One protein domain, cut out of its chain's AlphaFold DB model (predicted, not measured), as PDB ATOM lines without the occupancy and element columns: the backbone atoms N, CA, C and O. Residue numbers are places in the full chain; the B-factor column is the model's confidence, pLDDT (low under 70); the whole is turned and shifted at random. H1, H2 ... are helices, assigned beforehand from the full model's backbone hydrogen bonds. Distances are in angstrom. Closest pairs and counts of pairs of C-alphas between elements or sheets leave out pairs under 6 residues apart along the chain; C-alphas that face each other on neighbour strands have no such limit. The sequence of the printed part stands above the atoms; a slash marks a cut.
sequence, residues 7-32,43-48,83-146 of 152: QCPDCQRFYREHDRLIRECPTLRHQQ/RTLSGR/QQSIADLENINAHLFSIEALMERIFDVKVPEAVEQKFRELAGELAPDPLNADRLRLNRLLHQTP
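What this domain is: This is residues 7 to 32, 43 to 48 and 83 to 146 of the 152 residues of the protein "Conserved hypothetical" of Prochlorococcus marinus (strain MIT 9313) (UniProt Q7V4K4). The model is an open, flat V: the long helix H4 makes one arm, a tight link turns at the base, and H5 makes the other side, with H1 and H6 crossing each other near the far end of H5. The short H3 packs on the H4 arm, the short H2 sits in the opening of the V, and residues 83 to 88 of H4 stick out. The printed part has 96 residues with six named helices, H1 to H6 in order along the chain, and no named strand; the class is all helix. The whole is loose, with a radius of gyration of the C-alphas of 17.3 A, and spans 50 by 41 by 20 A.

How they stand to each other: Begin with H1, residues 9 to 24, and look from its Tyr 15 to Asn 139 of H6, residues 133 to 143: the two helices touch, these closest C-alphas are 6.0 A apart, and the helices run opposite ways at a steep tilt of 64 degrees. H1 and H2, residues 28 to 32, are near each other. At Ile 22 of H1 you find Ala 123 of H5, residues 113 to 126: H1 and H5 only just touch, only at their ends, with 3 pairs of C-alphas within 8 A, the closest 5.8 A apart. H2 and H5 only just touch, also with 3 pairs; the closest C-alphas, of Leu 28 and Glu 116, are 6.3 A apart. H3, residues 43 to 48, touches H4, residues 83 to 107, along residues 89 to 97 of H4 alone; the closest C-alphas, of Arg 43 and Leu 96, are 6.4 A apart, and the two run opposite ways at a shallow tilt of 29 degrees. H5 and H6 are close but not clearly touching, about perpendicular at 86 degrees, with the C-alphas of Leu 126 and Arg 135 closest at 5.7 A. Among the pairs that are apart are H1 and H4, and H4 and H6. In H1, H2, H3, H4 and H5 each O i to N i+4 pair is within hydrogen-bond range; in H6, 6 of 7 are.

Where its parts are: Find C-alpha 9 at (103.536, 188.888, 206.107); from there H1 runs 22.5 A to C-alpha 24. H4 starts at C-alpha 83, (129.366, 162.509, 220.119), and runs 36.2 A; H5 runs 20.1 A. H6 runs 15.2 A to C-alpha 143 at (111.910, 180.786, 200.579). H2 and H3 are short, 6.1 A and 8.4 A.

The domain as a whole: The C-alphas farthest apart, of Gln 83 and Ala 114, are 51.7 A apart. Residues 33 to 42 and 49 to 82 are not printed; the C-alpha gaps across these cuts are 16.4 A and 16.1 A. Of the links that are printed whole, H1 to H2 and H4 to H5 are tight and H5 to H6 is short. The mean pLDDT of the printed part is 87.6; residues 127 to 128, 130 and 142 to 146 are under 70.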
ATOM      1  N   GLN A   7     101.430 184.698 200.362       82.94
ATOM      2  CA  GLN A   7     101.147 186.106 200.663       82.94
ATOM      3  C   GLN A   7     101.198 186.439 202.159       82.94
ATOM      4  O   GLN A   7     100.767 187.522 202.556       82.94
ATOM      5  N   CYS A   8     101.702 185.543 203.015       85.06
ATOM      6  CA  CYS A   8     101.787 185.851 204.441       85.06
ATOM      7  C   CYS A   8     102.819 186.974 204.715       85.06
ATOM      8  O   CYS A   8     103.749 187.164 203.920       85.06
ATOM      9  N   PRO A   9     102.684 187.730 205.825       86.81
ATOM     10  CA  PRO A   9     103.536 188.888 206.107       86.81
ATOM     11  C   PRO A   9     105.040 188.589 206.089       86.81
ATOM     12  O   PRO A   9     105.819 189.390 205.569       86.81
ATOM     13  N   ASP A  10     105.444 187.425 206.599       83.31
ATOM     14  CA  ASP A  10     106.851 187.020 206.654       83.31
ATOM     15  C   ASP A  10     107.411 186.719 205.261       83.31
ATOM     16  O   ASP A  10     108.490 187.201 204.912       83.31
ATOM     17  N   CYS A  11     106.644 186.013 204.423       81.88
ATOM     18  CA  CYS A  11     107.017 185.734 203.033       81.88
ATOM     19  C   CYS A  11     107.155 187.030 202.241       81.88
ATOM     20  O   CYS A  11     108.143 187.243 201.546       81.88
ATOM     21  N   GLN A  12     106.197 187.945 202.397       83.38
ATOM     22  CA  GLN A  12     106.255 189.238 201.729       83.38
ATOM     23  C   GLN A  12     107.461 190.067 202.178       83.38
ATOM     24  O   GLN A  12     108.093 190.719 201.347       83.38
ATOM     25  N   ARG A  13     107.795 190.058 203.475       85.44
ATOM     26  CA  ARG A  13     109.001 190.723 203.979       85.44
ATOM     27  C   ARG A  13     110.256 190.114 203.356       85.44
ATOM     28  O   ARG A  13     111.117 190.862 202.904       85.44
ATOM     29  N   PHE A  14     110.325 188.788 203.299       84.50
ATOM     30  CA  PHE A  14     111.438 188.063 202.703       84.50
ATOM     31  C   PHE A  14     111.610 188.390 201.213       84.50
ATOM     32  O   PHE A  14     112.692 188.797 200.800       84.50
ATOM     33  N   TYR A  15     110.538 188.308 200.417       85.06
ATOM     34  CA  TYR A  15     110.581 188.624 198.985       85.06
ATOM     35  C   TYR A  15     111.029 190.063 198.731       85.06
ATOM     36  O   TYR A  15     111.841 190.305 197.845       85.06
ATOM     37  N   ARG A  16     110.556 191.025 199.537       86.19
ATOM     38  CA  ARG A  16     110.994 192.425 199.422       86.19
ATOM     39  C   ARG A  16     112.489 192.585 199.677       86.19
ATOM     40  O   ARG A  16     113.131 193.347 198.956       86.19
ATOM     41  N   GLU A  17     113.029 191.906 200.688       87.25
ATOM     42  CA  GLU A  17     114.458 191.987 201.004       87.25
ATOM     43  C   GLU A  17     115.303 191.311 199.924       87.25
ATOM     44  O   GLU A  17     116.318 191.847 199.493       87.25
ATOM     45  N   HIS A  18     114.850 190.173 199.411       86.06
ATOM     46  CA  HIS A  18     115.542 189.496 198.330       86.06
ATOM     47  C   HIS A  18     115.529 190.308 197.022       86.06
ATOM     48  O   HIS A  18     116.578 190.508 196.410       86.06
ATOM     49  N   ASP A  19     114.382 190.878 196.640       86.94
ATOM     50  CA  ASP A  19     114.301 191.792 195.494       86.94
ATOM     51  C   ASP A  19     115.219 193.013 195.683       86.94
ATOM     52  O   ASP A  19     115.774 193.550 194.722       86.94
ATOM     53  N   ARG A  20     115.369 193.486 196.927       87.75
ATOM     54  CA  ARG A  20     116.293 194.567 197.270       87.75
ATOM     55  C   ARG A  20     117.746 194.141 197.057       87.75
ATOM     56  O   ARG A  20     118.468 194.893 196.409       87.75
ATOM     57  N   LEU A  21     118.151 192.956 197.514       88.56
ATOM     58  CA  LEU A  21     119.506 192.429 197.303       88.56
ATOM     59  C   LEU A  21     119.851 192.302 195.815       88.56
ATOM     60  O   LEU A  21     120.943 192.686 195.413       88.56
ATOM     61  N   ILE A  22     118.920 191.836 194.976       87.56
ATOM     62  CA  ILE A  22     119.137 191.752 193.520       87.56
ATOM     63  C   ILE A  22     119.418 193.141 192.925       87.56
ATOM     64  O   ILE A  22     120.323 193.291 192.106       87.56
ATOM     65  N   ARG A  23     118.679 194.170 193.359       86.94
ATOM     66  CA  ARG A  23     118.869 195.550 192.880       86.94
ATOM     67  C   ARG A  23     120.147 196.206 193.402       86.94
ATOM     68  O   ARG A  23     120.798 196.924 192.650       86.94
ATOM     69  N   GLU A  24     120.474 196.012 194.678       90.19
ATOM     70  CA  GLU A  24     121.651 196.620 195.318       90.19
ATOM     71  C   GLU A  24     122.957 195.923 194.909       90.19
ATOM     72  O   GLU A  24     124.003 196.564 194.826       90.19
ATOM     73  N   CYS A  25     122.887 194.636 194.558       92.56
ATOM     74  CA  CYS A  25     124.023 193.824 194.134       92.56
ATOM     75  C   CYS A  25     123.837 193.304 192.693       92.56
ATOM     76  O   CYS A  25     123.780 192.095 192.478       92.56
ATOM     77  N   PRO A  26     123.762 194.179 191.673       92.56
ATOM     78  CA  PRO A  26     123.239 193.813 190.355       92.56
ATOM     79  C   PRO A  26     124.277 193.177 189.415       92.56
ATOM     80  O   PRO A  26     124.003 193.006 188.234       92.56
ATOM     81  N   THR A  27     125.488 192.888 189.888       93.19
ATOM     82  CA  THR A  27     126.590 192.335 189.082       93.19
ATOM     83  C   THR A  27     126.891 190.909 189.516       93.19
ATOM     84  O   THR A  27     126.622 190.539 190.664       93.19
ATOM     85  N   LEU A  28     127.500 190.115 188.633       92.75
ATOM     86  CA  LEU A  28     127.973 188.782 189.006       92.75
ATOM     87  C   LEU A  28     128.947 188.885 190.179       92.75
ATOM     88  O   LEU A  28     128.846 188.115 191.133       92.75
ATOM     89  N   ARG A  29     129.845 189.876 190.133       92.25
ATOM     90  CA  ARG A  29     130.804 190.120 191.206       92.25
ATOM     91  C   ARG A  29     130.147 190.340 192.567       92.25
ATOM     92  O   ARG A  29     130.515 189.662 193.524       92.25
ATOM     93  N   HIS A  30     129.153 191.224 192.652       93.00
ATOM     94  CA  HIS A  30     128.462 191.478 193.918       93.00
ATOM     95  C   HIS A  30     127.703 190.235 194.405       93.00
ATOM     96  O   HIS A  30     127.725 189.925 195.592       93.00
ATOM     97  N   GLN A  31     127.066 189.483 193.501       91.31
ATOM     98  CA  GLN A  31     126.384 188.236 193.863       91.31
ATOM     99  C   GLN A  31     127.365 187.189 194.406       91.31
ATOM    100  O   GLN A  31     127.077 186.517 195.398       91.31
ATOM    101  N   GLN A  32     128.546 187.067 193.803       92.44
ATOM    102  CA  GLN A  32     129.604 186.191 194.298       92.44
ATOM    103  C   GLN A  32     130.084 186.623 195.696       92.44
ATOM    104  O   GLN A  32     130.241 185.771 196.569       92.44
ATOM    105  N   ARG A  43     130.294 179.061 208.092       94.56
ATOM    106  CA  ARG A  43     131.492 178.352 208.564       94.56
ATOM    107  C   ARG A  43     131.955 178.842 209.937       94.56
ATOM    108  O   ARG A  43     132.333 178.044 210.791       94.56
ATOM    109  N   THR A  44     131.931 180.155 210.158       94.50
ATOM    110  CA  THR A  44     132.320 180.744 211.447       94.50
ATOM    111  C   THR A  44     131.383 180.282 212.559       94.50
ATOM    112  O   THR A  44     131.840 179.871 213.626       94.50
ATOM    113  N   LEU A  45     130.072 180.314 212.309       96.38
ATOM    114  CA  LEU A  45     129.078 179.899 213.291       96.38
ATOM    115  C   LEU A  45     129.155 178.391 213.580       96.38
ATOM    116  O   LEU A  45     129.186 178.004 214.747       96.38
ATOM    117  N   SER A  46     129.235 177.547 212.548       95.62
ATOM    118  CA  SER A  46     129.336 176.089 212.702       95.62
ATOM    119  C   SER A  46     130.627 175.673 213.405       95.62
ATOM    120  O   SER A  46     130.599 174.798 214.271       95.62
ATOM    121  N   GLY A  47     131.749 176.328 213.093       95.06
ATOM    122  CA  GLY A  47     133.019 176.123 213.785       95.06
ATOM    123  C   GLY A  47     132.938 176.502 215.263       95.06
ATOM    124  O   GLY A  47     133.354 175.728 216.120       95.06
ATOM    125  N   ARG A  48     132.324 177.649 215.588       96.19
ATOM    126  CA  ARG A  48     132.162 178.091 216.981       96.19
ATOM    127  C   ARG A  48     131.305 177.126 217.803       96.19
ATOM    128  O   ARG A  48     131.657 176.825 218.941       96.19
ATOM    129  N   GLN A  83     128.110 162.819 220.798       88.75
ATOM    130  CA  GLN A  83     129.366 162.509 220.119       88.75
ATOM    131  C   GLN A  83     129.164 162.311 218.609       88.75
ATOM    132  O   GLN A  83     129.961 162.812 217.815       88.75
ATOM    133  N   GLN A  84     128.070 161.659 218.204       91.62
ATOM    134  CA  GLN A  84     127.689 161.554 216.797       91.62
ATOM    135  C   GLN A  84     127.403 162.933 216.186       91.62
ATOM    136  O   GLN A  84     127.911 163.244 215.114       91.62
ATOM    137  N   SER A  85     126.675 163.798 216.897       92.31
ATOM    138  CA  SER A  85     126.391 165.166 216.437       92.31
ATOM    139  C   SER A  85     127.666 166.002 216.250       92.31
ATOM    140  O   SER A  85     127.752 166.807 215.323       92.31
ATOM    141  N   ILE A  86     128.675 165.807 217.109       93.88
ATOM    142  CA  ILE A  86     130.002 166.430 216.973       93.88
ATOM    143  C   ILE A  86     130.693 165.935 215.697       93.88
ATOM    144  O   ILE A  86     131.155 166.758 214.907       93.88
ATOM    145  N   ALA A  87     130.713 164.621 215.460       94.12
ATOM    146  CA  ALA A  87     131.298 164.038 214.252       94.12
ATOM    147  C   ALA A  87     130.583 164.513 212.971       94.12
ATOM    148  O   ALA A  87     131.222 164.836 211.967       94.12
ATOM    149  N   ASP A  88     129.255 164.625 213.002       95.25
ATOM    150  CA  ASP A  88     128.470 165.154 211.886       95.25
ATOM    151  C   ASP A  88     128.810 166.625 211.615       95.25
ATOM    152  O   ASP A  88     128.976 167.032 210.463       95.25
ATOM    153  N   LEU A  89     128.988 167.431 212.664       95.56
ATOM    154  CA  LEU A  89     129.370 168.834 212.534       95.56
ATOM    155  C   LEU A  89     130.817 169.008 212.032       95.56
ATOM    156  O   LEU A  89     131.093 169.936 211.267       95.56
ATOM    157  N   GLU A  90     131.735 168.110 212.397       95.56
ATOM    158  CA  GLU A  90     133.081 168.028 211.810       95.56
ATOM    159  C   GLU A  90     133.016 167.752 210.303       95.56
ATOM    160  O   GLU A  90     133.650 168.463 209.516       95.56
ATOM    161  N   ASN A  91     132.188 166.790 209.886       96.62
ATOM    162  CA  ASN A  91     131.961 166.485 208.472       96.62
ATOM    163  C   ASN A  91     131.359 167.680 207.718       96.62
ATOM    164  O   ASN A  91     131.835 168.034 206.636       96.62
ATOM    165  N   ILE A  92     130.364 168.358 208.299       95.44
ATOM    166  CA  ILE A  92     129.786 169.585 207.727       95.44
ATOM    167  C   ILE A  92     130.871 170.651 207.547       95.44
ATOM    168  O   ILE A  92     130.993 171.220 206.462       95.44
ATOM    169  N   ASN A  93     131.704 170.899 208.561       94.62
ATOM    170  CA  ASN A  93     132.788 171.878 208.466       94.62
ATOM    171  C   ASN A  93     133.818 171.514 207.379       94.62
ATOM    172  O   ASN A  93     134.279 172.401 206.654       94.62
ATOM    173  N   ALA A  94     134.139 170.230 207.201       95.62
ATOM    174  CA  ALA A  94     135.004 169.768 206.114       95.62
ATOM    175  C   ALA A  94     134.380 170.011 204.724       95.62
ATOM    176  O   ALA A  94     135.070 170.415 203.777       95.62
ATOM    177  N   HIS A  95     133.065 169.823 204.586       96.50
ATOM    178  CA  HIS A  95     132.346 170.159 203.358       96.50
ATOM    179  C   HIS A  95     132.315 171.666 203.095       96.50
ATOM    180  O   HIS A  95     132.562 172.079 201.963       96.50
ATOM    181  N   LEU A  96     132.103 172.496 204.119       94.94
ATOM    182  CA  LEU A  96     132.152 173.955 203.983       94.94
ATOM    183  C   LEU A  96     133.528 174.437 203.514       94.94
ATOM    184  O   LEU A  96     133.598 175.263 202.608       94.94
ATOM    185  N   PHE A  97     134.610 173.854 204.038       93.38
ATOM    186  CA  PHE A  97     135.968 174.119 203.553       93.38
ATOM    187  C   PHE A  97     136.131 173.770 202.065       93.38
ATOM    188  O   PHE A  97     136.752 174.504 201.297       93.38
ATOM    189  N   SER A  98     135.542 172.652 201.635       95.31
ATOM    190  CA  SER A  98     135.586 172.228 200.232       95.31
ATOM    191  C   SER A  98     134.811 173.187 199.321       95.31
ATOM    192  O   SER A  98     135.280 173.511 198.230       95.31
ATOM    193  N   ILE A  99     133.646 173.667 199.764       95.69
ATOM    194  CA  ILE A  99     132.842 174.659 199.034       95.69
ATOM    195  C   ILE A  99     133.596 175.986 198.935       95.69
ATOM    196  O   ILE A  99     133.606 176.602 197.875       95.69
ATOM    197  N   GLU A 100     134.261 176.408 200.004       92.75
ATOM    198  CA  GLU A 100     135.055 177.634 200.028       92.75
ATOM    199  C   GLU A 100     136.174 177.609 198.989       92.75
ATOM    200  O   GLU A 100     136.248 178.504 198.150       92.75
ATOM    201  N   ALA A 101     136.957 176.529 198.950       94.12
ATOM    202  CA  ALA A 101     138.006 176.358 197.949       94.12
ATOM    203  C   ALA A 101     137.460 176.360 196.506       94.12
ATOM    204  O   ALA A 101     138.136 176.792 195.570       94.12
ATOM    205  N   LEU A 102     136.234 175.866 196.291       94.75
ATOM    206  CA  LEU A 102     135.570 175.947 194.986       94.75
ATOM    207  C   LEU A 102     135.110 177.372 194.668       94.75
ATOM    208  O   LEU A 102     135.275 177.823 193.534       94.75
ATOM    209  N   MET A 103     134.563 178.084 195.651       92.75
ATOM    210  CA  MET A 103     134.151 179.478 195.509       92.75
ATOM    211  C   MET A 103     135.339 180.381 195.173       92.75
ATOM    212  O   MET A 103     135.217 181.197 194.266       92.75
ATOM    213  N   GLU A 104     136.501 180.188 195.799       92.81
ATOM    214  CA  GLU A 104     137.735 180.910 195.448       92.81
ATOM    215  C   GLU A 104     138.090 180.736 193.963       92.81
ATOM    216  O   GLU A 104     138.328 181.710 193.250       92.81
ATOM    217  N   ARG A 105     138.007 179.506 193.439       93.62
ATOM    218  CA  ARG A 105     138.252 179.249 192.008       93.62
ATOM    219  C   ARG A 105     137.225 179.914 191.098       93.62
ATOM    220  O   ARG A 105     137.568 180.320 189.992       93.62
ATOM    221  N   ILE A 106     135.969 180.001 191.534       91.12
ATOM    222  CA  ILE A 106     134.910 180.704 190.797       91.12
ATOM    223  C   ILE A 106     135.186 182.215 190.777       91.12
ATOM    224  O   ILE A 106     134.952 182.860 189.754       91.12
ATOM    225  N   PHE A 107     135.703 182.776 191.874       90.88
ATOM    226  CA  PHE A 107     136.091 184.187 191.976       90.88
ATOM    227  C   PHE A 107     137.221 184.562 191.008       90.88
ATOM    228  O   PHE A 107     137.214 185.668 190.471       90.88
ATOM    229  N   ASP A 108     138.153 183.646 190.744       92.88
ATOM    230  CA  ASP A 108     139.285 183.887 189.839       92.88
ATOM    231  C   ASP A 108     138.897 183.934 188.349       92.88
ATOM    232  O   ASP A 108     139.693 184.351 187.496       92.88
ATOM    233  N   VAL A 109     137.671 183.527 187.996       93.12
ATOM    234  CA  VAL A 109     137.191 183.565 186.612       93.12
ATOM    235  C   VAL A 109     136.943 185.010 186.186       93.12
ATOM    236  O   VAL A 109     135.995 185.663 186.617       93.12
ATOM    237  N   LYS A 110     137.772 185.506 185.263       91.81
ATOM    238  CA  LYS A 110     137.591 186.834 184.666       91.81
ATOM    239  C   LYS A 110     136.420 186.833 183.693       91.81
ATOM    240  O   LYS A 110     136.433 186.114 182.694       91.81
ATOM    241  N   VAL A 111     135.449 187.699 183.952       91.75
ATOM    242  CA  VAL A 111     134.255 187.867 183.122       91.75
ATOM    243  C   VAL A 111     134.328 189.207 182.371       91.75
ATOM    244  O   VAL A 111     134.727 190.209 182.965       91.75
ATOM    245  N   PRO A 112     134.005 189.259 181.061       96.00
ATOM    246  CA  PRO A 112     134.014 190.513 180.304       96.00
ATOM    247  C   PRO A 112     132.978 191.528 180.812       96.00
ATOM    248  O   PRO A 112     131.867 191.143 181.172       96.00
ATOM    249  N   GLU A 113     133.274 192.829 180.708       95.00
ATOM    250  CA  GLU A 113     132.359 193.910 181.133       95.00
ATOM    251  C   GLU A 113     130.982 193.836 180.454       95.00
ATOM    252  O   GLU A 113     129.971 194.157 181.065       95.00
ATOM    253  N   ALA A 114     130.909 193.355 179.209       97.00
ATOM    254  CA  ALA A 114     129.636 193.172 178.508       97.00
ATOM    255  C   ALA A 114     128.698 192.179 179.222       97.00
ATOM    256  O   ALA A 114     127.481 192.343 179.191       97.00
ATOM    257  N   VAL A 115     129.256 191.161 179.881       95.81
ATOM    258  CA  VAL A 115     128.475 190.206 180.675       95.81
ATOM    259  C   VAL A 115     128.036 190.858 181.982       95.81
ATOM    260  O   VAL A 115     126.865 190.756 182.330       95.81
ATOM    261  N   GLU A 116     128.919 191.592 182.664       94.88
ATOM    262  CA  GLU A 116     128.559 192.333 183.884       94.88
ATOM    263  C   GLU A 116     127.463 193.372 183.629       94.88
ATOM    264  O   GLU A 116     126.514 193.500 184.403       94.88
ATOM    265  N   GLN A 117     127.532 194.064 182.494       95.81
ATOM    266  CA  GLN A 117     126.476 194.961 182.048       95.81
ATOM    267  C   GLN A 117     125.153 194.211 181.851       95.81
ATOM    268  O   GLN A 117     124.104 194.706 182.267       95.81
ATOM    269  N   LYS A 118     125.193 192.990 181.303       95.50
ATOM    270  CA  LYS A 118     123.988 192.174 181.141       95.50
ATOM    271  C   LYS A 118     123.385 191.728 182.475       95.50
ATOM    272  O   LYS A 118     122.160 191.706 182.598       95.50
ATOM    273  N   PHE A 119     124.210 191.425 183.479       93.75
ATOM    274  CA  PHE A 119     123.735 191.174 184.844       93.75
ATOM    275  C   PHE A 119     122.966 192.383 185.395       93.75
ATOM    276  O   PHE A 119     121.853 192.211 185.892       93.75
ATOM    277  N   ARG A 120     123.498 193.605 185.222       92.50
ATOM    278  CA  ARG A 120     122.841 194.831 185.709       92.50
ATOM    279  C   ARG A 120     121.492 195.077 185.049       92.50
ATOM    280  O   ARG A 120     120.535 195.432 185.734       92.50
ATOM    281  N   GLU A 121     121.423 194.892 183.733       92.25
ATOM    282  CA  GLU A 121     120.179 195.018 182.968       92.25
ATOM    283  C   GLU A 121     119.113 194.055 183.493       92.25
ATOM    284  O   GLU A 121     118.028 194.490 183.870       92.25
ATOM    285  N   LEU A 122     119.447 192.765 183.599       90.25
ATOM    286  CA  LEU A 122     118.507 191.745 184.066       90.25
ATOM    287  C   LEU A 122     118.075 191.989 185.517       90.25
ATOM    288  O   LEU A 122     116.889 191.918 185.821       90.25
ATOM    289  N   ALA A 123     119.001 192.346 186.411       88.19
ATOM    290  CA  ALA A 123     118.669 192.704 187.790       88.19
ATOM    291  C   ALA A 123     117.693 193.896 187.864       88.19
ATOM    292  O   ALA A 123     116.784 193.911 188.699       88.19
ATOM    293  N   GLY A 124     117.850 194.874 186.965       83.75
ATOM    294  CA  GLY A 124     116.938 196.008 186.816       83.75
ATOM    295  C   GLY A 124     115.563 195.628 186.257       83.75
ATOM    296  O   GLY A 124     114.567 196.197 186.693       83.75
ATOM    297  N   GLU A 125     115.491 194.663 185.337       83.06
ATOM    298  CA  GLU A 125     114.248 194.171 184.713       83.06
ATOM    299  C   GLU A 125     113.419 193.260 185.630       83.06
ATOM    300  O   GLU A 125     112.190 193.261 185.556       83.06
ATOM    301  N   LEU A 126     114.068 192.504 186.521       78.44
ATOM    302  CA  LEU A 126     113.392 191.588 187.447       78.44
ATOM    303  C   LEU A 126     112.531 192.321 188.485       78.44
ATOM    304  O   LEU A 126     111.480 191.831 188.891       78.44
ATOM    305  N   ALA A 127     112.975 193.492 188.936       64.19
ATOM    306  CA  ALA A 127     112.336 194.252 190.004       64.19
ATOM    307  C   ALA A 127     110.973 194.914 189.678       64.19
ATOM    308  O   ALA A 127     110.117 194.912 190.569       64.19
ATOM    309  N   PRO A 128     110.741 195.525 188.497       67.38
ATOM    310  CA  PRO A 128     109.514 196.276 188.218       67.38
ATOM    311  C   PRO A 128     108.251 195.420 188.055       67.38
ATOM    312  O   PRO A 128     107.170 195.917 188.361       67.38
ATOM    313  N   ASP A 129     108.352 194.159 187.615       71.56
ATOM    314  CA  ASP A 129     107.184 193.285 187.418       71.56
ATOM    315  C   ASP A 129     107.025 192.262 188.571       71.56
ATOM    316  O   ASP A 129     107.878 191.387 188.748       71.56
ATOM    317  N   PRO A 130     105.945 192.334 189.378       68.12
ATOM    318  CA  PRO A 130     105.655 191.371 190.445       68.12
ATOM    319  C   PRO A 130     105.298 189.963 189.970       68.12
ATOM    320  O   PRO A 130     105.366 189.035 190.775       68.12
ATOM    321  N   LEU A 131     104.948 189.787 188.696       73.69
ATOM    322  CA  LEU A 131     104.588 188.496 188.110       73.69
ATOM    323  C   LEU A 131     105.681 187.927 187.200       73.69
ATOM    324  O   LEU A 131     105.474 186.886 186.572       73.69
ATOM    325  N   ASN A 132     106.856 188.561 187.157       83.38
ATOM    326  CA  ASN A 132     107.985 188.060 186.391       83.38
ATOM    327  C   ASN A 132     108.356 186.631 186.843       83.38
ATOM    328  O   ASN A 132     108.612 186.372 188.021       83.38
ATOM    329  N   ALA A 133     108.389 185.695 185.892       82.06
ATOM    330  CA  ALA A 133     108.587 184.276 186.177       82.06
ATOM    331  C   ALA A 133     109.958 183.974 186.806       82.06
ATOM    332  O   ALA A 133     110.050 183.129 187.700       82.06
ATOM    333  N   ASP A 134     111.007 184.683 186.384       83.38
ATOM    334  CA  ASP A 134     112.355 184.523 186.925       83.38
ATOM    335  C   ASP A 134     112.440 185.081 188.348       83.38
ATOM    336  O   ASP A 134     112.962 184.411 189.238       83.38
ATOM    337  N   ARG A 135     111.820 186.237 188.617       83.12
ATOM    338  CA  ARG A 135     111.695 186.782 189.978       83.12
ATOM    339  C   ARG A 135     110.967 185.809 190.906       83.12
ATOM    340  O   ARG A 135     111.424 185.561 192.022       83.12
ATOM    341  N   LEU A 136     109.850 185.236 190.458       79.88
ATOM    342  CA  LEU A 136     109.102 184.242 191.233       79.88
ATOM    343  C   LEU A 136     109.938 182.984 191.493       79.88
ATOM    344  O   LEU A 136     109.920 182.453 192.602       79.88
ATOM    345  N   ARG A 137     110.707 182.526 190.500       82.06
ATOM    346  CA  ARG A 137     111.609 181.380 190.647       82.06
ATOM    347  C   ARG A 137     112.709 181.651 191.671       82.06
ATOM    348  O   ARG A 137     112.932 180.811 192.539       82.06
ATOM    349  N   LEU A 138     113.365 182.807 191.594       80.62
ATOM    350  CA  LEU A 138     114.420 183.190 192.531       80.62
ATOM    351  C   LEU A 138     113.865 183.326 193.960       80.62
ATOM    352  O   LEU A 138     114.453 182.797 194.898       80.62
ATOM    353  N   ASN A 139     112.698 183.957 194.125       79.62
ATOM    354  CA  ASN A 139     112.026 184.070 195.424       79.62
ATOM    355  C   ASN A 139     111.651 182.707 196.017       79.62
ATOM    356  O   ASN A 139     111.777 182.518 197.225       79.62
ATOM    357  N   ARG A 140     111.236 181.741 195.187       77.75
ATOM    358  CA  ARG A 140     110.969 180.372 195.650       77.75
ATOM    359  C   ARG A 140     112.227 179.663 196.131       77.75
ATOM    360  O   ARG A 140     112.167 179.088 197.205       77.75
ATOM    361  N   LEU A 141     113.343 179.738 195.398       74.81
ATOM    362  CA  LEU A 141     114.582 179.022 195.748       74.81
ATOM    363  C   LEU A 141     115.095 179.334 197.157       74.81
ATOM    364  O   LEU A 141     115.662 178.461 197.802       74.81
ATOM    365  N   LEU A 142     114.915 180.572 197.618       67.31
ATOM    366  CA  LEU A 142     115.379 180.982 198.941       67.31
ATOM    367  C   LEU A 142     114.299 180.890 200.026       67.31
ATOM    368  O   LEU A 142     114.622 180.866 201.208       67.31
ATOM    369  N   HIS A 143     113.023 180.879 199.638       67.88
ATOM    370  CA  HIS A 143     111.910 180.786 200.579       67.88
ATOM    371  C   HIS A 143     111.542 179.337 200.913       67.88
ATOM    372  O   HIS A 143     111.277 179.008 202.065       67.88
ATOM    373  N   GLN A 144     111.534 178.486 199.894       63.34
ATOM    374  CA  GLN A 144     111.425 177.046 200.000       63.34
ATOM    375  C   GLN A 144     112.768 176.515 199.520       63.34
ATOM    376  O   GLN A 144     112.965 176.325 198.318       63.34
ATOM    377  N   THR A 145     113.711 176.294 200.440       53.84
ATOM    378  CA  THR A 145     114.756 175.308 200.152       53.84
ATOM    379  C   THR A 145     113.988 174.067 199.708       53.84
ATOM    380  O   THR A 145     113.158 173.615 200.497       53.84
ATOM    381  N   PRO A 146     114.120 173.598 198.450       55.03
ATOM    382  CA  PRO A 146     113.340 172.457 198.000       55.03
ATOM    383  C   PRO A 146     113.561 171.351 199.019       55.03
ATOM    384  O   PRO A 146     114.722 171.078 199.341       55.03
TER     385      PRO A 146